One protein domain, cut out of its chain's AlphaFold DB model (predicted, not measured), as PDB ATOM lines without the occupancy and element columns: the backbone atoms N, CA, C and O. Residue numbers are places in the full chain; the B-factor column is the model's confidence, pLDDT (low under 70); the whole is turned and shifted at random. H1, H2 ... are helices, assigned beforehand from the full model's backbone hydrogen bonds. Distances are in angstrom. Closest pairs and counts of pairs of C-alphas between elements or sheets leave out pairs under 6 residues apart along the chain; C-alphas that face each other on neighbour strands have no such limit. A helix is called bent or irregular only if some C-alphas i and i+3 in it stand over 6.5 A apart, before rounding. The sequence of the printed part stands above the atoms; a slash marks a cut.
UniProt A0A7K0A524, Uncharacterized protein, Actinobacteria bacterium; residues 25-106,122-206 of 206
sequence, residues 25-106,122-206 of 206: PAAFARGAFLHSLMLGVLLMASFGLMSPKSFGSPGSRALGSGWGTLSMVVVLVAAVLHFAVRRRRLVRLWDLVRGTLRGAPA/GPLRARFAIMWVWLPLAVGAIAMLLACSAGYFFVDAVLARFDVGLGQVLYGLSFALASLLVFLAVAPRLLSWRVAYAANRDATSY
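Overview. This is residues 25 to 106 and 122 to 206 of the 206 residues of an uncharacterized protein of Actinobacteria bacterium (UniProt A0A7K0A524). A long helical hairpin, H4b and H5, is crossed by H1, with H3a on H1's other side; at one end H6 sits between H3b and H4a. The printed part has 167 residues, with six named helices, H1 to H6, and no named strand: all helix. It is elongated, 63 by 32 by 28 A, and loose, with a radius of gyration of the C-alphas of 19.2 A.

Arrangement. H1, residues 25 to 50, touches H4b, residues 135 to 159, at a steep tilt of 49 degrees; their closest C-alphas, of Gly 40 and Cys 148, are 3.8 A apart. H2, residues 59 to 64, touches residues 156 to 159 of H4b, closest at the C-alphas of Ala 62 and Leu 159, 6.4 A. By hydrogen bonds H3, residues 66 to 102, and H4, residues 122 to 159, are one helix each, but bent: C-alphas 85 and 88 are 7.8 A apart, 132 and 135 6.5 A. H3a, residues 66 to 85, touches residues 38 to 49 of H1, closest at the C-alphas of Ala 79 and Leu 42, 5.5 A. H5, residues 166 to 190, forms a hairpin with H4b at a shallow tilt of 26 degrees, closest at the C-alphas of Ser 179 and Ala 143, 4.4 A. H6, residues 193 to 205, touches H3b, residues 88 to 102, and H4a, residues 122 to 132. Each O i to N i+4 pair is within hydrogen-bond range but in H5, 19 of 21.

Along the chain. H1, 37.0 A long, begins at C-alpha 25, (275.135, 289.518, 428.447); H6 ends at C-alpha 205, (301.257, 286.956, 411.334). H4b is 36.5 A long; H5, 34.5 A, has a kink of 35 degrees near residue 184.

Size, cuts and confidence. Residues 107 to 121 are not printed; C-alphas 106 and 122 are 25.7 A apart across the cut. Of the links printed whole none is long. The pLDDT is under 70 at residues 55 to 64 and 206.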
ATOM      1  N   PRO A  25     274.029 289.263 427.524       89.12
ATOM      2  CA  PRO A  25     275.135 289.518 428.447       89.12
ATOM      3  C   PRO A  25     274.839 289.137 429.896       89.12
ATOM      4  O   PRO A  25     275.700 288.591 430.576       89.12
ATOM      5  N   ALA A  26     273.602 289.354 430.347       92.75
ATOM      6  CA  ALA A  26     273.172 288.986 431.690       92.75
ATOM      7  C   ALA A  26     273.159 287.468 431.918       92.75
ATOM      8  O   ALA A  26     273.605 287.001 432.964       92.75
ATOM      9  N   ALA A  27     272.699 286.678 430.940       92.00
ATOM     10  CA  ALA A  27     272.722 285.221 431.052       92.00
ATOM     11  C   ALA A  27     274.156 284.679 431.019       92.00
ATOM     12  O   ALA A  27     274.476 283.750 431.763       92.00
ATOM     13  N   PHE A  28     275.028 285.281 430.201       91.50
ATOM     14  CA  PHE A  28     276.457 284.971 430.223       91.50
ATOM     15  C   PHE A  28     277.062 285.280 431.594       91.50
ATOM     16  O   PHE A  28     277.681 284.399 432.181       91.50
ATOM     17  N   ALA A  29     276.841 286.484 432.127       94.19
ATOM     18  CA  ALA A  29     277.417 286.917 433.395       94.19
ATOM     19  C   ALA A  29     276.951 286.049 434.570       94.19
ATOM     20  O   ALA A  29     277.782 285.564 435.328       94.19
ATOM     21  N   ARG A  30     275.644 285.764 434.673       95.44
ATOM     22  CA  ARG A  30     275.098 284.845 435.689       95.44
ATOM     23  C   ARG A  30     275.698 283.449 435.569       95.44
ATOM     24  O   ARG A  30     276.054 282.839 436.571       95.44
ATOM     25  N   GLY A  31     275.824 282.949 434.339       93.19
ATOM     26  CA  GLY A  31     276.479 281.677 434.070       93.19
ATOM     27  C   GLY A  31     277.935 281.686 434.532       93.19
ATOM     28  O   GLY A  31     278.325 280.820 435.304       93.19
ATOM     29  N   ALA A  32     278.737 282.650 434.082       93.69
ATOM     30  CA  ALA A  32     280.156 282.766 434.415       93.69
ATOM     31  C   ALA A  32     280.393 282.936 435.923       93.69
ATOM     32  O   ALA A  32     281.255 282.256 436.482       93.69
ATOM     33  N   PHE A  33     279.574 283.761 436.580       97.00
ATOM     34  CA  PHE A  33     279.557 283.918 438.030       97.00
ATOM     35  C   PHE A  33     279.292 282.581 438.726       97.00
ATOM     36  O   PHE A  33     280.103 282.154 439.539       97.00
ATOM     37  N   LEU A  34     278.212 281.880 438.364       95.94
ATOM     38  CA  LEU A  34     277.832 280.630 439.025       95.94
ATOM     39  C   LEU A  34     278.899 279.540 438.865       95.94
ATOM     40  O   LEU A  34     279.219 278.868 439.838       95.94
ATOM     41  N   HIS A  35     279.479 279.372 437.672       94.88
ATOM     42  CA  HIS A  35     280.543 278.376 437.484       94.88
ATOM     43  C   HIS A  35     281.809 278.749 438.267       94.88
ATOM     44  O   HIS A  35     282.425 277.866 438.854       94.88
ATOM     45  N   SER A  36     282.178 280.034 438.313       96.75
ATOM     46  CA  SER A  36     283.327 280.504 439.100       96.75
ATOM     47  C   SER A  36     283.095 280.332 440.605       96.75
ATOM     48  O   SER A  36     283.975 279.856 441.313       96.75
ATOM     49  N   LEU A  37     281.888 280.637 441.092       96.75
ATOM     50  CA  LEU A  37     281.494 280.435 442.485       96.75
ATOM     51  C   LEU A  37     281.574 278.953 442.864       96.75
ATOM     52  O   LEU A  37     282.206 278.601 443.855       96.75
ATOM     53  N   MET A  38     280.975 278.076 442.052       97.06
ATOM     54  CA  MET A  38     281.001 276.629 442.283       97.06
ATOM     55  C   MET A  38     282.411 276.051 442.181       97.06
ATOM     56  O   MET A  38     282.727 275.107 442.897       97.06
ATOM     57  N   LEU A  39     283.275 276.620 441.336       96.06
ATOM     58  CA  LEU A  39     284.688 276.258 441.291       96.06
ATOM     59  C   LEU A  39     285.396 276.643 442.596       96.06
ATOM     60  O   LEU A  39     286.134 275.827 443.137       96.06
ATOM     61  N   GLY A  40     285.135 277.839 443.132       95.44
ATOM     62  CA  GLY A  40     285.633 278.247 444.447       95.44
ATOM     63  C   GLY A  40     285.182 277.302 445.557       95.44
ATOM     64  O   GLY A  40     286.013 276.811 446.314       95.44
ATOM     65  N   VAL A  41     283.886 276.980 445.605       96.19
ATOM     66  CA  VAL A  41     283.321 276.019 446.566       96.19
ATOM     67  C   VAL A  41     283.981 274.644 446.429       96.19
ATOM     68  O   VAL A  41     284.402 274.070 447.428       96.19
ATOM     69  N   LEU A  42     284.122 274.138 445.200       96.31
ATOM     70  CA  LEU A  42     284.761 272.852 444.915       96.31
ATOM     71  C   LEU A  42     286.210 272.820 445.416       96.31
ATOM     72  O   LEU A  42     286.599 271.874 446.101       96.31
ATOM     73  N   LEU A  43     287.000 273.845 445.085       94.69
ATOM     74  CA  LEU A  43     288.403 273.946 445.485       94.69
ATOM     75  C   LEU A  43     288.539 274.019 447.006       94.69
ATOM     76  O   LEU A  43     289.333 273.282 447.584       94.69
ATOM     77  N   MET A  44     287.734 274.855 447.661       93.19
ATOM     78  CA  MET A  44     287.793 275.034 449.111       93.19
ATOM     79  C   MET A  44     287.343 273.781 449.862       93.19
ATOM     80  O   MET A  44     288.042 273.348 450.772       93.19
ATOM     81  N   ALA A  45     286.251 273.133 449.448       91.88
ATOM     82  CA  ALA A  45     285.827 271.868 450.046       91.88
ATOM     83  C   ALA A  45     286.888 270.766 449.856       91.88
ATOM     84  O   ALA A  45     287.179 270.017 450.788       91.88
ATOM     85  N   SER A  46     287.526 270.708 448.681       92.75
ATOM     86  CA  SER A  46     288.609 269.751 448.412       92.75
ATOM     87  C   SER A  46     289.825 270.005 449.306       92.75
ATOM     88  O   SER A  46     290.322 269.078 449.941       92.75
ATOM     89  N   PHE A  47     290.278 271.260 449.414       89.94
ATOM     90  CA  PHE A  47     291.397 271.621 450.287       89.94
ATOM     91  C   PHE A  47     291.088 271.381 451.765       89.94
ATOM     92  O   PHE A  47     291.965 270.908 452.485       89.94
ATOM     93  N   GLY A  48     289.853 271.636 452.205       86.44
ATOM     94  CA  GLY A  48     289.419 271.354 453.572       86.44
ATOM     95  C   GLY A  48     289.501 269.872 453.920       86.44
ATOM     96  O   GLY A  48     289.991 269.523 454.989       86.44
ATOM     97  N   LEU A  49     289.101 268.993 452.999       88.06
ATOM     98  CA  LEU A  49     289.174 267.544 453.202       88.06
ATOM     99  C   LEU A  49     290.603 266.992 453.084       88.06
ATOM    100  O   LEU A  49     290.965 266.083 453.824       88.06
ATOM    101  N   MET A  50     291.425 267.537 452.179       88.69
ATOM    102  CA  MET A  50     292.805 267.076 451.970       88.69
ATOM    103  C   MET A  50     293.786 267.592 453.029       88.69
ATOM    104  O   MET A  50     294.739 266.893 453.364       88.69
ATOM    105  N   SER A  51     293.574 268.801 453.558       84.12
ATOM    106  CA  SER A  51     294.419 269.388 454.603       84.12
ATOM    107  C   SER A  51     293.595 270.078 455.700       84.12
ATOM    108  O   SER A  51     293.616 271.307 455.832       84.12
ATOM    109  N   PRO A  52     292.908 269.302 456.562       79.12
ATOM    110  CA  PRO A  52     292.047 269.854 457.611       79.12
ATOM    111  C   PRO A  52     292.789 270.764 458.597       79.12
ATOM    112  O   PRO A  52     292.220 271.704 459.146       79.12
ATOM    113  N   LYS A  53     294.082 270.495 458.829       76.19
ATOM    114  CA  LYS A  53     294.922 271.241 459.779       76.19
ATOM    115  C   LYS A  53     295.302 272.636 459.281       76.19
ATOM    116  O   LYS A  53     295.579 273.503 460.102       76.19
ATOM    117  N   SER A  54     295.330 272.840 457.964       73.81
ATOM    118  CA  SER A  54     295.687 274.117 457.329       73.81
ATOM    119  C   SER A  54     294.466 274.941 456.929       73.81
ATOM    120  O   SER A  54     294.614 276.056 456.434       73.81
ATOM    121  N   PHE A  55     293.264 274.393 457.106       69.38
ATOM    122  CA  PHE A  55     292.030 275.068 456.752       69.38
ATOM    123  C   PHE A  55     291.685 276.113 457.825       69.38
ATOM    124  O   PHE A  55     291.720 275.800 459.017       69.38
ATOM    125  N   GLY A  56     291.424 277.356 457.398       61.41
ATOM    126  CA  GLY A  56     291.238 278.533 458.261       61.41
ATOM    127  C   GLY A  56     290.193 278.343 459.365       61.41
ATOM    128  O   GLY A  56     289.382 277.429 459.299       61.41
ATOM    129  N   SER A  57     290.229 279.179 460.407       58.22
ATOM    130  CA  SER A  57     289.347 279.071 461.585       58.22
ATOM    131  C   SER A  57     287.861 279.079 461.193       58.22
ATOM    132  O   SER A  57     287.471 280.025 460.520       58.22
ATOM    133  N   PRO A  58     287.038 278.104 461.643       56.16
ATOM    134  CA  PRO A  58     287.280 277.161 462.752       56.16
ATOM    135  C   PRO A  58     287.858 275.784 462.331       56.16
ATOM    136  O   PRO A  58     287.838 274.820 463.103       56.16
ATOM    137  N   GLY A  59     288.394 275.701 461.114       60.19
ATOM    138  CA  GLY A  59     288.694 274.532 460.281       60.19
ATOM    139  C   GLY A  59     289.215 273.271 460.963       60.19
ATOM    140  O   GLY A  59     288.588 272.226 460.822       60.19
ATOM    141  N   SER A  60     290.300 273.314 461.736       59.81
ATOM    142  CA  SER A  60     290.876 272.069 462.279       59.81
ATOM    143  C   SER A  60     290.009 271.399 463.354       59.81
ATOM    144  O   SER A  60     289.933 270.170 463.405       59.81
ATOM    145  N   ARG A  61     289.301 272.178 464.185       62.06
ATOM    146  CA  ARG A  61     288.377 271.641 465.204       62.06
ATOM    147  C   ARG A  61     287.012 271.304 464.615       62.06
ATOM    148  O   ARG A  61     286.425 270.293 464.990       62.06
ATOM    149  N   ALA A  62     286.526 272.116 463.675       64.31
ATOM    150  CA  ALA A  62     285.246 271.884 463.011       64.31
ATOM    151  C   ALA A  62     285.264 270.587 462.183       64.31
ATOM    152  O   ALA A  62     284.325 269.795 462.269       64.31
ATOM    153  N   LEU A  63     286.352 270.329 461.450       66.56
ATOM    154  CA  LEU A  63     286.522 269.121 460.634       66.56
ATOM    155  C   LEU A  63     286.860 267.873 461.458       66.56
ATOM    156  O   LEU A  63     286.543 266.766 461.036       66.56
ATOM    157  N   GLY A  64     287.427 268.039 462.658       64.62
ATOM    158  CA  GLY A  64     287.579 266.948 463.627       64.62
ATOM    159  C   GLY A  64     286.243 266.422 464.169       64.62
ATOM    160  O   GLY A  64     286.187 265.310 464.688       64.62
ATOM    161  N   SER A  65     285.155 267.188 464.021       70.06
ATOM    162  CA  SER A  65     283.800 266.705 464.286       70.06
ATOM    163  C   SER A  65     283.250 265.968 463.059       70.06
ATOM    164  O   SER A  65     283.350 266.459 461.931       70.06
ATOM    165  N   GLY A  66     282.608 264.811 463.263       80.94
ATOM    166  CA  GLY A  66     281.990 264.048 462.165       80.94
ATOM    167  C   GLY A  66     280.996 264.875 461.336       80.94
ATOM    168  O   GLY A  66     280.846 264.652 460.138       80.94
ATOM    169  N   TRP A  67     280.387 265.895 461.949       83.81
ATOM    170  CA  TRP A  67     279.457 266.807 461.287       83.81
ATOM    171  C   TRP A  67     280.142 267.746 460.284       83.81
ATOM    172  O   TRP A  67     279.660 267.891 459.165       83.81
ATOM    173  N   GLY A  68     281.276 268.360 460.647       84.94
ATOM    174  CA  GLY A  68     282.007 269.252 459.737       84.94
ATOM    175  C   GLY A  68     282.518 268.513 458.499       84.94
ATOM    176  O   GLY A  68     282.389 269.011 457.380       84.94
ATOM    177  N   THR A  69     283.007 267.285 458.690       87.00
ATOM    178  CA  THR A  69     283.416 266.414 457.579       87.00
ATOM    179  C   THR A  69     282.225 266.027 456.696       87.00
ATOM    180  O   THR A  69     282.314 266.151 455.475       87.00
ATOM    181  N   LEU A  70     281.088 265.624 457.282       90.25
ATOM    182  CA  LEU A  70     279.879 265.283 456.522       90.25
ATOM    183  C   LEU A  70     279.393 266.465 455.668       90.25
ATOM    184  O   LEU A  70     279.165 266.304 454.469       90.25
ATOM    185  N   SER A  71     279.282 267.655 456.260       89.94
ATOM    186  CA  SER A  71     278.846 268.867 455.559       89.94
ATOM    187  C   SER A  71     279.777 269.218 454.396       89.94
ATOM    188  O   SER A  71     279.305 269.553 453.311       89.94
ATOM    189  N   MET A  72     281.092 269.062 454.573       90.25
ATOM    190  CA  MET A  72     282.060 269.256 453.490       90.25
ATOM    191  C   MET A  72     281.901 268.258 452.353       90.25
ATOM    192  O   MET A  72     281.944 268.655 451.190       90.25
ATOM    193  N   VAL A  73     281.687 266.979 452.665       93.12
ATOM    194  CA  VAL A  73     281.429 265.955 451.645       93.12
ATOM    195  C   VAL A  73     280.159 266.294 450.864       93.12
ATOM    196  O   VAL A  73     280.172 266.234 449.638       93.12
ATOM    197  N   VAL A  74     279.086 266.718 451.537       94.56
ATOM    198  CA  VAL A  74     277.835 267.129 450.873       94.56
ATOM    199  C   VAL A  74     278.063 268.328 449.949       94.56
ATOM    200  O   VAL A  74     277.642 268.298 448.793       94.56
ATOM    201  N   VAL A  75     278.766 269.363 450.421       94.06
ATOM    202  CA  VAL A  75     279.103 270.548 449.615       94.06
ATOM    203  C   VAL A  75     279.976 270.174 448.413       94.06
ATOM    204  O   VAL A  75     279.711 270.624 447.295       94.06
ATOM    205  N   LEU A  76     280.976 269.311 448.614       95.31
ATOM    206  CA  LEU A  76     281.843 268.812 447.550       95.31
ATOM    207  C   LEU A  76     281.035 268.047 446.497       95.31
ATOM    208  O   LEU A  76     281.144 268.342 445.308       95.31
ATOM    209  N   VAL A  77     280.195 267.099 446.920       96.12
ATOM    210  CA  VAL A  77     279.348 266.300 446.025       96.12
ATOM    211  C   VAL A  77     278.388 267.197 445.247       96.12
ATOM    212  O   VAL A  77     278.264 267.038 444.034       96.12
ATOM    213  N   ALA A  78     277.762 268.186 445.891       95.50
ATOM    214  CA  ALA A  78     276.888 269.143 445.217       95.50
ATOM    215  C   ALA A  78     277.636 269.956 444.143       95.50
ATOM    216  O   ALA A  78     277.137 270.112 443.022       95.50
ATOM    217  N   ALA A  79     278.852 270.423 444.441       95.00
ATOM    218  CA  ALA A  79     279.687 271.130 443.474       95.00
ATOM    219  C   ALA A  79     280.117 270.215 442.311       95.00
ATOM    220  O   ALA A  79     280.008 270.601 441.148       95.00
ATOM    221  N   VAL A  80     280.528 268.972 442.588       95.81
ATOM    222  CA  VAL A  80     280.864 267.978 441.554       95.81
ATOM    223  C   VAL A  80     279.657 267.681 440.664       95.81
ATOM    224  O   VAL A  80     279.782 267.703 439.439       95.81
ATOM    225  N   LEU A  81     278.474 267.470 441.247       95.88
ATOM    226  CA  LEU A  81     277.231 267.238 440.510       95.88
ATOM    227  C   LEU A  81     276.878 268.427 439.608       95.88
ATOM    228  O   LEU A  81     276.497 268.222 438.453       95.88
ATOM    229  N   HIS A  82     277.077 269.664 440.079       94.56
ATOM    230  CA  HIS A  82     276.899 270.862 439.256       94.56
ATOM    231  C   HIS A  82     277.744 270.806 437.971       94.56
ATOM    232  O   HIS A  82     277.232 271.066 436.875       94.56
ATOM    233  N   PHE A  83     279.023 270.437 438.085       93.62
ATOM    234  CA  PHE A  83     279.914 270.294 436.932       93.62
ATOM    235  C   PHE A  83     279.579 269.066 436.080       93.62
ATOM    236  O   PHE A  83     279.612 269.159 434.852       93.62
ATOM    237  N   ALA A  84     279.194 267.943 436.689       94.38
ATOM    238  CA  ALA A  84     278.836 266.712 435.989       94.38
ATOM    239  C   ALA A  84     277.611 266.905 435.081       94.38
ATOM    240  O   ALA A  84     277.675 266.606 433.884       94.38
ATOM    241  N   VAL A  85     276.538 267.514 435.601       95.75
ATOM    242  CA  VAL A  85     275.318 267.839 434.837       95.75
ATOM    243  C   VAL A  85     275.630 268.775 433.661       95.75
ATOM    244  O   VAL A  85     275.002 268.710 432.604       95.75
ATOM    245  N   ARG A  86     276.648 269.630 433.803       93.44
ATOM    246  CA  ARG A  86     277.043 270.626 432.795       93.44
ATOM    247  C   ARG A  86     278.246 270.207 431.954       93.44
ATOM    248  O   ARG A  86     278.656 270.967 431.074       93.44
ATOM    249  N   ARG A  87     278.770 268.991 432.143       91.31
ATOM    250  CA  ARG A  87     280.000 268.496 431.506       91.31
ATOM    251  C   ARG A  87     279.978 268.675 429.996       91.31
ATOM    252  O   ARG A  87     280.916 269.227 429.436       91.31
ATOM    253  N   ARG A  88     278.893 268.264 429.328       89.62
ATOM    254  CA  ARG A  88     278.770 268.373 427.861       89.62
ATOM    255  C   ARG A  88     278.914 269.819 427.381       89.62
ATOM    256  O   ARG A  88     279.563 270.070 426.371       89.62
ATOM    257  N   ARG A  89     278.335 270.774 428.114       86.88
ATOM    258  CA  ARG A  89     278.434 272.202 427.795       86.88
ATOM    259  C   ARG A  89     279.853 272.721 428.019       86.88
ATOM    260  O   ARG A  89     280.355 273.451 427.173       86.88
ATOM    261  N   LEU A  90     280.492 272.337 429.121       85.88
ATOM    262  CA  LEU A  90     281.857 272.754 429.450       85.88
ATOM    263  C   LEU A  90     282.884 272.195 428.461       85.88
ATOM    264  O   LEU A  90     283.724 272.949 427.985       85.88
ATOM    265  N   VAL A  91     282.761 270.921 428.078       88.81
ATOM    266  CA  VAL A  91     283.606 270.297 427.047       88.81
ATOM    267  C   VAL A  91     283.451 271.026 425.713       88.81
ATOM    268  O   VAL A  91     284.448 271.445 425.141       88.81
ATOM    269  N   ARG A  92     282.214 271.301 425.269       85.94
ATOM    270  CA  ARG A  92     281.987 272.097 424.049       85.94
ATOM    271  C   ARG A  92     282.630 273.480 424.133       85.94
ATOM    272  O   ARG A  92     283.239 273.923 423.170       85.94
ATOM    273  N   LEU A  93     282.498 274.177 425.263       84.06
ATOM    274  CA  LEU A  93     283.133 275.486 425.452       84.06
ATOM    275  C   LEU A  93     284.659 275.390 425.373       84.06
ATOM    276  O   LEU A  93     285.290 276.231 424.736       84.06
ATOM    277  N   TRP A  94     285.237 274.360 425.979       85.12
ATOM    278  CA  TRP A  94     286.669 274.109 425.938       85.12
ATOM    279  C   TRP A  94     287.169 273.800 424.525       85.12
ATOM    280  O   TRP A  94     288.151 274.395 424.084       85.12
ATOM    281  N   ASP A  95     286.463 272.952 423.778       85.12
ATOM    282  CA  ASP A  95     286.807 272.638 422.390       85.12
ATOM    283  C   ASP A  95     286.698 273.872 421.490       85.12
ATOM    284  O   ASP A  95     287.555 274.097 420.639       85.12
ATOM    285  N   LEU A  96     285.710 274.737 421.727       81.06
ATOM    286  CA  LEU A  96     285.586 276.018 421.033       81.06
ATOM    287  C   LEU A  96     286.762 276.961 421.329       81.06
ATOM    288  O   LEU A  96     287.281 277.594 420.407       81.06
ATOM    289  N   VAL A  97     287.195 277.067 422.589       82.69
ATOM    290  CA  VAL A  97     288.376 277.865 422.964       82.69
ATOM    291  C   VAL A  97     289.628 277.284 422.310       82.69
ATOM    292  O   VAL A  97     290.327 278.000 421.600       82.69
ATOM    293  N   ARG A  98     289.866 275.976 422.458       81.56
ATOM    294  CA  ARG A  98     291.016 275.276 421.869       81.56
ATOM    295  C   ARG A  98     291.052 275.406 420.346       81.56
ATOM    296  O   ARG A  98     292.114 275.661 419.788       81.56
ATOM    297  N   GLY A  99     289.904 275.269 419.685       79.25
ATOM    298  CA  GLY A  99     289.772 275.459 418.242       79.25
ATOM    299  C   GLY A  99     290.148 276.875 417.809       79.25
ATOM    300  O   GLY A  99     290.828 277.039 416.809       79.25
ATOM    301  N   THR A 100     289.814 277.887 418.612       80.69
ATOM    302  CA  THR A 100     290.164 279.296 418.334       80.69
ATOM    303  C   THR A 100     291.652 279.578 418.496       80.69
ATOM    304  O   THR A 100     292.214 280.389 417.773       80.69
ATOM    305  N   LEU A 101     292.309 278.907 419.443       78.00
ATOM    306  CA  LEU A 101     293.759 279.019 419.604       78.00
ATOM    307  C   LEU A 101     294.511 278.423 418.403       78.00
ATOM    308  O   LEU A 101     295.643 278.817 418.129       78.00
ATOM    309  N   ARG A 102     293.888 277.472 417.694       76.75
ATOM    310  CA  ARG A 102     294.511 276.712 416.604       76.75
ATOM    311  C   ARG A 102     294.101 277.181 415.207       76.75
ATOM    312  O   ARG A 102     294.933 277.107 414.314       76.75
ATOM    313  N   GLY A 103     292.893 277.703 415.008       72.75
ATOM    314  CA  GLY A 103     292.383 278.059 413.680       72.75
ATOM    315  C   GLY A 103     291.378 279.209 413.668       72.75
ATOM    316  O   GLY A 103     290.874 279.639 414.710       72.75
ATOM    317  N   ALA A 104     291.092 279.691 412.459       72.69
ATOM    318  CA  ALA A 104     290.144 280.767 412.214       72.69
ATOM    319  C   ALA A 104     288.703 280.321 412.541       72.69
ATOM    320  O   ALA A 104     288.268 279.253 412.099       72.69
ATOM    321  N   PRO A 105     287.939 281.098 413.326       77.06
ATOM    322  CA  PRO A 105     286.532 280.812 413.555       77.06
ATOM    323  C   PRO A 105     285.711 281.075 412.282       77.06
ATOM    324  O   PRO A 105     285.884 282.102 411.635       77.06
ATOM    325  N   ALA A 106     284.765 280.180 411.977       72.00
ATOM    326  CA  ALA A 106     283.746 280.389 410.946       72.00
ATOM    327  C   ALA A 106     282.702 281.419 411.429       72.00
ATOM    328  O   ALA A 106     281.615 281.063 411.879       72.00
ATOM    329  N   GLY A 122     300.845 299.571 413.483       92.62
ATOM    330  CA  GLY A 122     301.229 298.842 414.704       92.62
ATOM    331  C   GLY A 122     300.606 299.362 416.012       92.62
ATOM    332  O   GLY A 122     299.990 298.568 416.724       92.62
ATOM    333  N   PRO A 123     300.650 300.676 416.314       94.75
ATOM    334  CA  PRO A 123     300.071 301.214 417.549       94.75
ATOM    335  C   PRO A 123     298.555 300.992 417.689       94.75
ATOM    336  O   PRO A 123     298.058 300.752 418.790       94.75
ATOM    337  N   LEU A 124     297.799 301.046 416.586       94.62
ATOM    338  CA  LEU A 124     296.350 300.814 416.614       94.62
ATOM    339  C   LEU A 124     296.016 299.324 416.741       94.62
ATOM    340  O   LEU A 124     295.067 298.988 417.452       94.62
ATOM    341  N   ARG A 125     296.823 298.439 416.137       94.50
ATOM    342  CA  ARG A 125     296.726 296.985 416.362       94.50
ATOM    343  C   ARG A 125     297.010 296.633 417.825       94.50
ATOM    344  O   ARG A 125     296.201 295.960 418.456       94.50
ATOM    345  N   ALA A 126     298.076 297.181 418.412       94.75
ATOM    346  CA  ALA A 126     298.403 296.981 419.827       94.75
ATOM    347  C   ALA A 126     297.276 297.464 420.755       94.75
ATOM    348  O   ALA A 126     296.865 296.755 421.675       94.75
ATOM    349  N   ARG A 127     296.700 298.640 420.472       96.00
ATOM    350  CA  ARG A 127     295.530 299.147 421.200       96.00
ATOM    351  C   ARG A 127     294.334 298.199 421.098       96.00
ATOM    352  O   ARG A 127     293.646 297.990 422.099       96.00
ATOM    353  N   PHE A 128     294.074 297.642 419.916       96.06
ATOM    354  CA  PHE A 128     293.009 296.661 419.732       96.06
ATOM    355  C   PHE A 128     293.260 295.415 420.587       96.06
ATOM    356  O   PHE A 128     292.386 295.047 421.373       96.06
ATOM    357  N   ALA A 129     294.462 294.835 420.512       95.38
ATOM    358  CA  ALA A 129     294.857 293.675 421.308       95.38
ATOM    359  C   ALA A 129     294.639 293.920 422.810       95.38
ATOM    360  O   ALA A 129     293.977 293.134 423.486       95.38
ATOM    361  N   ILE A 130     295.109 295.054 423.335       96.69
ATOM    362  CA  ILE A 130     294.916 295.407 424.746       96.69
ATOM    363  C   ILE A 130     293.423 295.471 425.083       96.69
ATOM    364  O   ILE A 130     292.973 294.823 426.021       96.69
ATOM    365  N   MET A 131     292.629 296.214 424.313       95.94
ATOM    366  CA  MET A 131     291.245 296.531 424.685       95.94
ATOM    367  C   MET A 131     290.243 295.391 424.465       95.94
ATOM    368  O   MET A 131     289.228 295.335 425.173       95.94
ATOM    369  N   TRP A 132     290.498 294.526 423.482       94.50
ATOM    370  CA  TRP A 132     289.568 293.489 423.018       94.50
ATOM    371  C   TRP A 132     290.021 292.068 423.323       94.50
ATOM    372  O   TRP A 132     289.170 291.182 423.408       94.50
ATOM    373  N   VAL A 133     291.319 291.855 423.533       94.38
ATOM    374  CA  VAL A 133     291.878 290.532 423.814       94.38
ATOM    375  C   VAL A 133     292.293 290.426 425.276       94.38
ATOM    376  O   VAL A 133     291.731 289.618 426.015       94.38
ATOM    377  N   TRP A 134     293.230 291.263 425.719       96.06
ATOM    378  CA  TRP A 134     293.876 291.087 427.022       96.06
ATOM    379  C   TRP A 134     293.075 291.670 428.180       96.06
ATOM    380  O   TRP A 134     292.824 290.976 429.162       96.06
ATOM    381  N   LEU A 135     292.613 292.916 428.060       95.81
ATOM    382  CA  LEU A 135     291.862 293.590 429.117       95.81
ATOM    383  C   LEU A 135     290.574 292.835 429.490       95.81
ATOM    384  O   LEU A 135     290.346 292.639 430.681       95.81
ATOM    385  N   PRO A 136     289.736 292.356 428.546       95.31
ATOM    386  CA  PRO A 136     288.542 291.597 428.909       95.31
ATOM    387  C   PRO A 136     288.860 290.289 429.633       95.31
ATOM    388  O   PRO A 136     288.125 289.896 430.535       95.31
ATOM    389  N   LEU A 137     289.954 289.625 429.250       94.31
ATOM    390  CA  LEU A 137     290.393 288.379 429.867       94.31
ATOM    391  C   LEU A 137     290.927 288.623 431.283       94.31
ATOM    392  O   LEU A 137     290.524 287.921 432.205       94.31
ATOM    393  N   ALA A 138     291.745 289.660 431.475       96.94
ATOM    394  CA  ALA A 138     292.242 290.067 432.788       96.94
ATOM    395  C   ALA A 138     291.096 290.463 433.734       96.94
ATOM    396  O   ALA A 138     291.011 289.970 434.855       96.94
ATOM    397  N   VAL A 139     290.158 291.291 433.263       97.19
ATOM    398  CA  VAL A 139     288.974 291.692 434.041       97.19
ATOM    399  C   VAL A 139     288.073 290.488 434.346       97.19
ATOM    400  O   VAL A 139     287.567 290.363 435.459       97.19
ATOM    401  N   GLY A 140     287.908 289.564 433.394       96.38
ATOM    402  CA  GLY A 140     287.195 288.305 433.614       96.38
ATOM    403  C   GLY A 140     287.866 287.407 434.659       96.38
ATOM    404  O   GLY A 140     287.170 286.816 435.482       96.38
ATOM    405  N   ALA A 141     289.200 287.344 434.676       96.81
ATOM    406  CA  ALA A 141     289.960 286.611 435.687       96.81
ATOM    407  C   ALA A 141     289.791 287.227 437.085       96.81
ATOM    408  O   ALA A 141     289.571 286.495 438.047       96.81
ATOM    409  N   ILE A 142     289.794 288.559 437.200       97.69
ATOM    410  CA  ILE A 142     289.484 289.254 438.460       97.69
ATOM    411  C   ILE A 142     288.067 288.897 438.927       97.69
ATOM    412  O   ILE A 142     287.880 288.515 440.079       97.69
ATOM    413  N   ALA A 143     287.068 288.950 438.039       97.56
ATOM    414  CA  ALA A 143     285.697 288.566 438.380       97.56
ATOM    415  C   ALA A 143     285.602 287.107 438.856       97.56
ATOM    416  O   ALA A 143     284.904 286.819 439.830       97.56
ATOM    417  N   MET A 144     286.331 286.198 438.205       97.62
ATOM    418  CA  MET A 144     286.431 284.798 438.612       97.62
ATOM    419  C   MET A 144     287.043 284.660 440.010       97.62
ATOM    420  O   MET A 144     286.468 283.960 440.838       97.62
ATOM    421  N   LEU A 145     288.150 285.352 440.303       97.81
ATOM    422  CA  LEU A 145     288.773 285.340 441.631       97.81
ATOM    423  C   LEU A 145     287.811 285.843 442.712       97.81
ATOM    424  O   LEU A 145     287.661 285.185 443.736       97.81
ATOM    425  N   LEU A 146     287.092 286.944 442.462       97.75
ATOM    426  CA  LEU A 146     286.080 287.466 443.390       97.75
ATOM    427  C   LEU A 146     284.958 286.440 443.650       97.75
ATOM    428  O   LEU A 146     284.551 286.252 444.794       97.75
ATOM    429  N   ALA A 147     284.481 285.735 442.615       97.69
ATOM    430  CA  ALA A 147     283.489 284.670 442.784       97.69
ATOM    431  C   ALA A 147     284.047 283.480 443.578       97.69
ATOM    432  O   ALA A 147     283.348 282.937 444.431       97.69
ATOM    433  N   CYS A 148     285.300 283.089 443.335       96.62
ATOM    434  CA  CYS A 148     285.955 282.041 444.112       96.62
ATOM    435  C   CYS A 148     286.074 282.431 445.592       96.62
ATOM    436  O   CYS A 148     285.782 281.608 446.459       96.62
ATOM    437  N   SER A 149     286.422 283.689 445.886       95.94
ATOM    438  CA  SER A 149     286.462 284.225 447.253       95.94
ATOM    439  C   SER A 149     285.089 284.205 447.924       95.94
ATOM    440  O   SER A 149     284.985 283.833 449.089       95.94
ATOM    441  N   ALA A 150     284.011 284.521 447.202       96.31
ATOM    442  CA  ALA A 150     282.656 284.352 447.732       96.31
ATOM    443  C   ALA A 150     282.356 282.878 448.082       96.31
ATOM    444  O   ALA A 150     281.722 282.597 449.098       96.31
ATOM    445  N   GLY A 151     282.868 281.933 447.284       94.50
ATOM    446  CA  GLY A 151     282.791 280.498 447.565       94.50
ATOM    447  C   GLY A 151     283.521 280.097 448.849       94.50
ATOM    448  O   GLY A 151     282.998 279.280 449.603       94.50
ATOM    449  N   TYR A 152     284.673 280.707 449.144       92.19
ATOM    450  CA  TYR A 152     285.375 280.525 450.420       92.19
ATOM    451  C   TYR A 152     284.502 280.935 451.613       92.19
ATOM    452  O   TYR A 152     284.296 280.126 452.514       92.19
ATOM    453  N   PHE A 153     283.918 282.139 451.591       92.81
ATOM    454  CA  PHE A 153     283.063 282.610 452.688       92.81
ATOM    455  C   PHE A 153     281.821 281.738 452.888       92.81
ATOM    456  O   PHE A 153     281.386 281.547 454.021       92.81
ATOM    457  N   PHE A 154     281.269 281.188 451.802       93.19
ATOM    458  CA  PHE A 154     280.170 280.229 451.872       93.19
ATOM    459  C   PHE A 154     280.586 278.927 452.566       93.19
ATOM    460  O   PHE A 154     279.899 278.467 453.472       93.19
ATOM    461  N   VAL A 155     281.714 278.341 452.156       91.31
ATOM    462  CA  VAL A 155     282.233 277.096 452.741       91.31
ATOM    463  C   VAL A 155     282.558 277.278 454.223       91.31
ATOM    464  O   VAL A 155     282.217 276.423 455.040       91.31
ATOM    465  N   ASP A 156     283.156 278.412 454.575       89.19
ATOM    466  CA  ASP A 156     283.458 278.758 455.960       89.19
ATOM    467  C   ASP A 156     282.180 278.919 456.803       89.19
ATOM    468  O   ASP A 156     282.068 278.346 457.887       89.19
ATOM    469  N   ALA A 157     281.146 279.574 456.259       90.00
ATOM    470  CA  ALA A 157     279.850 279.675 456.924       90.00
ATOM    471  C   ALA A 157     279.191 278.306 457.148       90.00
ATOM    472  O   ALA A 157     278.636 278.068 458.217       90.00
ATOM    473  N   VAL A 158     279.291 277.377 456.193       89.88
ATOM    474  CA  VAL A 158     278.778 276.006 456.366       89.88
ATOM    475  C   VAL A 158     279.497 275.282 457.511       89.88
ATOM    476  O   VAL A 158     278.840 274.631 458.326       89.88
ATOM    477  N   LEU A 159     280.824 275.410 457.616       87.81
ATOM    478  CA  LEU A 159     281.589 274.812 458.719       87.81
ATOM    479  C   LEU A 159     281.228 275.405 460.076       87.81
ATOM    480  O   LEU A 159     281.132 274.670 461.059       87.81
ATOM    481  N   ALA A 160     281.000 276.714 460.120       86.75
ATOM    482  CA  ALA A 160     280.541 277.426 461.304       86.75
ATOM    483  C   ALA A 160     279.048 277.194 461.606       86.75
ATOM    484  O   ALA A 160     278.508 277.822 462.506       86.75
ATOM    485  N   ARG A 161     278.351 276.308 460.875       87.75
ATOM    486  CA  ARG A 161     276.898 276.069 461.017       87.75
ATOM    487  C   ARG A 161     276.062 277.340 460.847       87.75
ATOM    488  O   ARG A 161     275.000 277.471 461.445       87.75
ATOM    489  N   PHE A 162     276.550 278.259 460.022       86.50
ATOM    490  CA  PHE A 162     276.017 279.601 459.814       86.50
ATOM    491  C   PHE A 162     276.033 280.500 461.060       86.50
ATOM    492  O   PHE A 162     275.461 281.587 461.017       86.50
ATOM    493  N   ASP A 163     276.743 280.109 462.123       88.50
ATOM    494  CA  ASP A 163     277.061 280.969 463.266       88.50
ATOM    495  C   ASP A 163     278.251 281.877 462.920       88.50
ATOM    496  O   ASP A 163     279.378 281.713 463.388       88.50
ATOM    497  N   VAL A 164     278.012 282.786 461.975       86.69
ATOM    498  CA  VAL A 164     279.013 283.714 461.449       86.69
ATOM    499  C   VAL A 164     278.619 285.150 461.750       86.69
ATOM    500  O   VAL A 164     277.459 285.542 461.626       86.69
ATOM    501  N   GLY A 165     279.605 285.970 462.109       90.25
ATOM    502  CA  GLY A 165     279.381 287.395 462.322       90.25
ATOM    503  C   GLY A 165     278.903 288.098 461.046       90.25
ATOM    504  O   GLY A 165     279.275 287.722 459.930       90.25
ATOM    505  N   LEU A 166     278.143 289.187 461.209       91.56
ATOM    506  CA  LEU A 166     277.619 290.002 460.102       91.56
ATOM    507  C   LEU A 166     278.709 290.392 459.087       91.56
ATOM    508  O   LEU A 166     278.466 290.386 457.883       91.56
ATOM    509  N   GLY A 167     279.926 290.683 459.563       91.06
ATOM    510  CA  GLY A 167     281.062 291.031 458.707       91.06
ATOM    511  C   GLY A 167     281.361 289.965 457.650       91.06
ATOM    512  O   GLY A 167     281.524 290.296 456.480       91.06
ATOM    513  N   GLN A 168     281.348 288.683 458.019       89.75
ATOM    514  CA  GLN A 168     281.603 287.576 457.094       89.75
ATOM    515  C   GLN A 168     280.543 287.484 455.993       89.75
ATOM    516  O   GLN A 168     280.875 287.312 454.817       89.75
ATOM    517  N   VAL A 169     279.273 287.656 456.365       91.94
ATOM    518  CA  VAL A 169     278.151 287.685 455.419       91.94
ATOM    519  C   VAL A 169     278.299 288.865 454.458       91.94
ATOM    520  O   VAL A 169     278.186 288.693 453.243       91.94
ATOM    521  N   LEU A 170     278.614 290.053 454.982       95.44
ATOM    522  CA  LEU A 170     278.815 291.257 454.178       95.44
ATOM    523  C   LEU A 170     279.992 291.110 453.211       95.44
ATOM    524  O   LEU A 170     279.850 291.485 452.047       95.44
ATOM    525  N   TYR A 171     281.116 290.525 453.633       93.81
ATOM    526  CA  TYR A 171     282.236 290.244 452.734       93.81
ATOM    527  C   TYR A 171     281.832 289.270 451.627       93.81
ATOM    528  O   TYR A 171     282.013 289.587 450.451       93.81
ATOM    529  N   GLY A 172     281.222 288.131 451.970       93.69
ATOM    530  CA  GLY A 172     280.772 287.139 450.989       93.69
ATOM    531  C   GLY A 172     279.816 287.727 449.945       93.69
ATOM    532  O   GLY A 172     280.019 287.543 448.742       93.69
ATOM    533  N   LEU A 173     278.823 288.505 450.388       96.31
ATOM    534  CA  LEU A 173     277.881 289.193 449.500       96.31
ATOM    535  C   LEU A 173     278.557 290.276 448.653       96.31
ATOM    536  O   LEU A 173     278.259 290.386 447.464       96.31
ATOM    537  N   SER A 174     279.489 291.038 449.227       97.50
ATOM    538  CA  SER A 174     280.232 292.075 448.503       97.50
ATOM    539  C   SER A 174     281.072 291.471 447.381       97.50
ATOM    540  O   SER A 174     281.020 291.951 446.249       97.50
ATOM    541  N   PHE A 175     281.787 290.374 447.653       97.19
ATOM    542  CA  PHE A 175     282.551 289.643 446.640       97.19
ATOM    543  C   PHE A 175     281.650 289.052 445.551       97.19
ATOM    544  O   PHE A 175     281.967 289.162 444.363       97.19
ATOM    545  N   ALA A 176     280.505 288.478 445.933       97.19
ATOM    546  CA  ALA A 176     279.542 287.927 444.988       97.19
ATOM    547  C   ALA A 176     278.957 289.007 444.062       97.19
ATOM    548  O   ALA A 176     278.951 288.845 442.837       97.19
ATOM    549  N   LEU A 177     278.512 290.130 444.634       97.88
ATOM    550  CA  LEU A 177     277.944 291.249 443.890       97.88
ATOM    551  C   LEU A 177     278.993 291.901 442.985       97.88
ATOM    552  O   LEU A 177     278.733 292.100 441.798       97.88
ATOM    553  N   ALA A 178     280.190 292.173 443.512       97.94
ATOM    554  CA  ALA A 178     281.293 292.731 442.739       97.94
ATOM    555  C   ALA A 178     281.653 291.825 441.555       97.94
ATOM    556  O   ALA A 178     281.725 292.298 440.423       97.94
ATOM    557  N   SER A 179     281.792 290.513 441.776       98.06
ATOM    558  CA  SER A 179     282.050 289.550 440.700       98.06
ATOM    559  C   SER A 179     280.977 289.602 439.610       98.06
ATOM    560  O   SER A 179     281.297 289.724 438.423       98.06
ATOM    561  N   LEU A 180     279.698 289.561 439.996       97.62
ATOM    562  CA  LEU A 180     278.586 289.589 439.052       97.62
ATOM    563  C   LEU A 180     278.567 290.888 438.232       97.62
ATOM    564  O   LEU A 180     278.386 290.834 437.014       97.62
ATOM    565  N   LEU A 181     278.783 292.040 438.872       97.81
ATOM    566  CA  LEU A 181     278.842 293.343 438.206       97.81
ATOM    567  C   LEU A 181     280.025 293.435 437.235       97.81
ATOM    568  O   LEU A 181     279.857 293.900 436.105       97.81
ATOM    569  N   VAL A 182     281.199 292.936 437.625       97.75
ATOM    570  CA  VAL A 182     282.374 292.908 436.745       97.75
ATOM    571  C   VAL A 182     282.120 291.991 435.546       97.75
ATOM    572  O   VAL A 182     282.366 292.399 434.407       97.75
ATOM    573  N   PHE A 183     281.547 290.799 435.753       97.19
ATOM    574  CA  PHE A 183     281.146 289.925 434.648       97.19
ATOM    575  C   PHE A 183     280.118 290.588 433.730       97.19
ATOM    576  O   PHE A 183     280.253 290.477 432.514       97.19
ATOM    577  N   LEU A 184     279.126 291.302 434.268       96.00
ATOM    578  CA  LEU A 184     278.149 292.052 433.471       96.00
ATOM    579  C   LEU A 184     278.819 293.131 432.612       96.00
ATOM    580  O   LEU A 184     278.507 293.244 431.426       96.00
ATOM    581  N   ALA A 185     279.769 293.875 433.182       95.38
ATOM    582  CA  ALA A 185     280.505 294.915 432.471       95.38
ATOM    583  C   ALA A 185     281.366 294.342 431.330       95.38
ATOM    584  O   ALA A 185     281.431 294.916 430.239       95.38
ATOM    585  N   VAL A 186     282.001 293.185 431.550       95.38
ATOM    586  CA  VAL A 186     282.941 292.588 430.588       95.38
ATOM    587  C   VAL A 186     282.296 291.594 429.605       95.38
ATOM    588  O   VAL A 186     282.857 291.339 428.535       95.38
ATOM    589  N   ALA A 187     281.089 291.091 429.903       93.06
ATOM    590  CA  ALA A 187     280.305 290.153 429.087       93.06
ATOM    591  C   ALA A 187     280.173 290.573 427.609       93.06
ATOM    592  O   ALA A 187     280.567 289.780 426.750       93.06
ATOM    593  N   PRO A 188     279.748 291.819 427.276       90.44
ATOM    594  CA  PRO A 188     280.657 292.651 426.528       90.44
ATOM    595  C   PRO A 188     281.521 292.046 425.418       90.44
ATOM    596  O   PRO A 188     281.135 291.551 424.357       90.44
ATOM    597  N   ARG A 189     282.790 292.161 425.749       91.19
ATOM    598  CA  ARG A 189     283.935 291.854 424.934       91.19
ATOM    599  C   ARG A 189     284.281 290.374 425.038       91.19
ATOM    600  O   ARG A 189     284.779 289.830 424.063       91.19
ATOM    601  N   LEU A 190     283.941 289.703 426.148       90.94
ATOM    602  CA  LEU A 190     284.147 288.258 426.303       90.94
ATOM    603  C   LEU A 190     283.344 287.431 425.288       90.94
ATOM    604  O   LEU A 190     283.865 286.466 424.737       90.94
ATOM    605  N   LEU A 191     282.112 287.833 424.961       89.94
ATOM    606  CA  LEU A 191     281.300 287.137 423.951       89.94
ATOM    607  C   LEU A 191     281.882 287.235 422.527       89.94
ATOM    608  O   LEU A 191     281.685 286.336 421.705       89.94
ATOM    609  N   SER A 192     282.617 288.308 422.231       90.50
ATOM    610  CA  SER A 192     283.346 288.509 420.970       90.50
ATOM    611  C   SER A 192     284.823 288.101 421.051       90.50
ATOM    612  O   SER A 192     285.529 288.184 420.051       90.50
ATOM    613  N   TRP A 193     285.307 287.666 422.220       91.62
ATOM    614  CA  TRP A 193     286.741 287.516 422.487       91.62
ATOM    615  C   TRP A 193     287.410 286.522 421.548       91.62
ATOM    616  O   TRP A 193     288.484 286.805 421.037       91.62
ATOM    617  N   ARG A 194     286.745 285.400 421.249       90.31
ATOM    618  CA  ARG A 194     287.275 284.387 420.324       90.31
ATOM    619  C   ARG A 194     287.595 284.969 418.946       90.31
ATOM    620  O   ARG A 194     288.662 284.713 418.405       90.31
ATOM    621  N   VAL A 195     286.681 285.776 418.412       90.88
ATOM    622  CA  VAL A 195     286.840 286.428 417.108       90.88
ATOM    623  C   VAL A 195     287.935 287.485 417.169       90.88
ATOM    624  O   VAL A 195     288.820 287.493 416.323       90.88
ATOM    625  N   ALA A 196     287.923 288.328 418.206       92.62
ATOM    626  CA  ALA A 196     288.937 289.361 418.390       92.62
ATOM    627  C   ALA A 196     290.352 288.779 418.564       92.62
ATOM    628  O   ALA A 196     291.300 289.319 418.003       92.62
ATOM    629  N   TYR A 197     290.493 287.682 419.315       93.56
ATOM    630  CA  TYR A 197     291.763 286.985 419.516       93.56
ATOM    631  C   TYR A 197     292.283 286.399 418.202       93.56
ATOM    632  O   TYR A 197     293.410 286.701 417.819       93.56
ATOM    633  N   ALA A 198     291.459 285.611 417.501       92.19
ATOM    634  CA  ALA A 198     291.863 284.978 416.248       92.19
ATOM    635  C   ALA A 198     292.220 286.020 415.178       92.19
ATOM    636  O   ALA A 198     293.293 285.948 414.591       92.19
ATOM    637  N   ALA A 199     291.376 287.042 414.994       93.00
ATOM    638  CA  ALA A 199     291.633 288.107 414.025       93.00
ATOM    639  C   ALA A 199     292.908 288.894 414.358       93.00
ATOM    640  O   ALA A 199     293.665 289.233 413.456       93.00
ATOM    641  N   ASN A 200     293.169 289.173 415.642       93.62
ATOM    642  CA  ASN A 200     294.399 289.846 416.050       93.62
ATOM    643  C   ASN A 200     295.637 288.971 415.823       93.62
ATOM    644  O   ASN A 200     296.636 289.484 415.342       93.62
ATOM    645  N   ARG A 201     295.576 287.678 416.173       93.25
ATOM    646  CA  ARG A 201     296.661 286.716 415.928       93.25
ATOM    647  C   ARG A 201     297.021 286.715 414.443       93.25
ATOM    648  O   ARG A 201     298.163 287.004 414.099       93.25
ATOM    649  N   ASP A 202     296.026 286.512 413.586       91.12
ATOM    650  CA  ASP A 202     296.250 286.305 412.157       91.12
ATOM    651  C   ASP A 202     296.651 287.618 411.464       91.12
ATOM    652  O   ASP A 202     297.613 287.635 410.707       91.12
ATOM    653  N   ALA A 203     296.064 288.761 411.840       89.88
ATOM    654  CA  ALA A 203     296.484 290.079 411.343       89.88
ATOM    655  C   ALA A 203     297.881 290.533 411.817       89.88
ATOM    656  O   ALA A 203     298.355 291.578 411.367       89.88
ATOM    657  N   THR A 204     298.515 289.821 412.755       87.19
ATOM    658  CA  THR A 204     299.911 290.062 413.174       87.19
ATOM    659  C   THR A 204     300.902 289.054 412.600       87.19
ATOM    660  O   THR A 204     302.104 289.268 412.726       87.19
ATOM    661  N   SER A 205     300.421 287.966 411.994       81.88
ATOM    662  CA  SER A 205     301.257 286.956 411.334       81.88
ATOM    663  C   SER A 205     301.582 287.294 409.870       81.88
ATOM    664  O   SER A 205     302.439 286.631 409.292       81.88
ATOM    665  N   TYR A 206     300.928 288.316 409.307       56.72
ATOM    666  CA  TYR A 206     301.206 288.923 407.998       56.72
ATOM    667  C   TYR A 206     301.780 290.335 408.173       56.72
ATOM    668  O   TYR A 206     302.636 290.712 407.346       56.72
TER     669      TYR A 206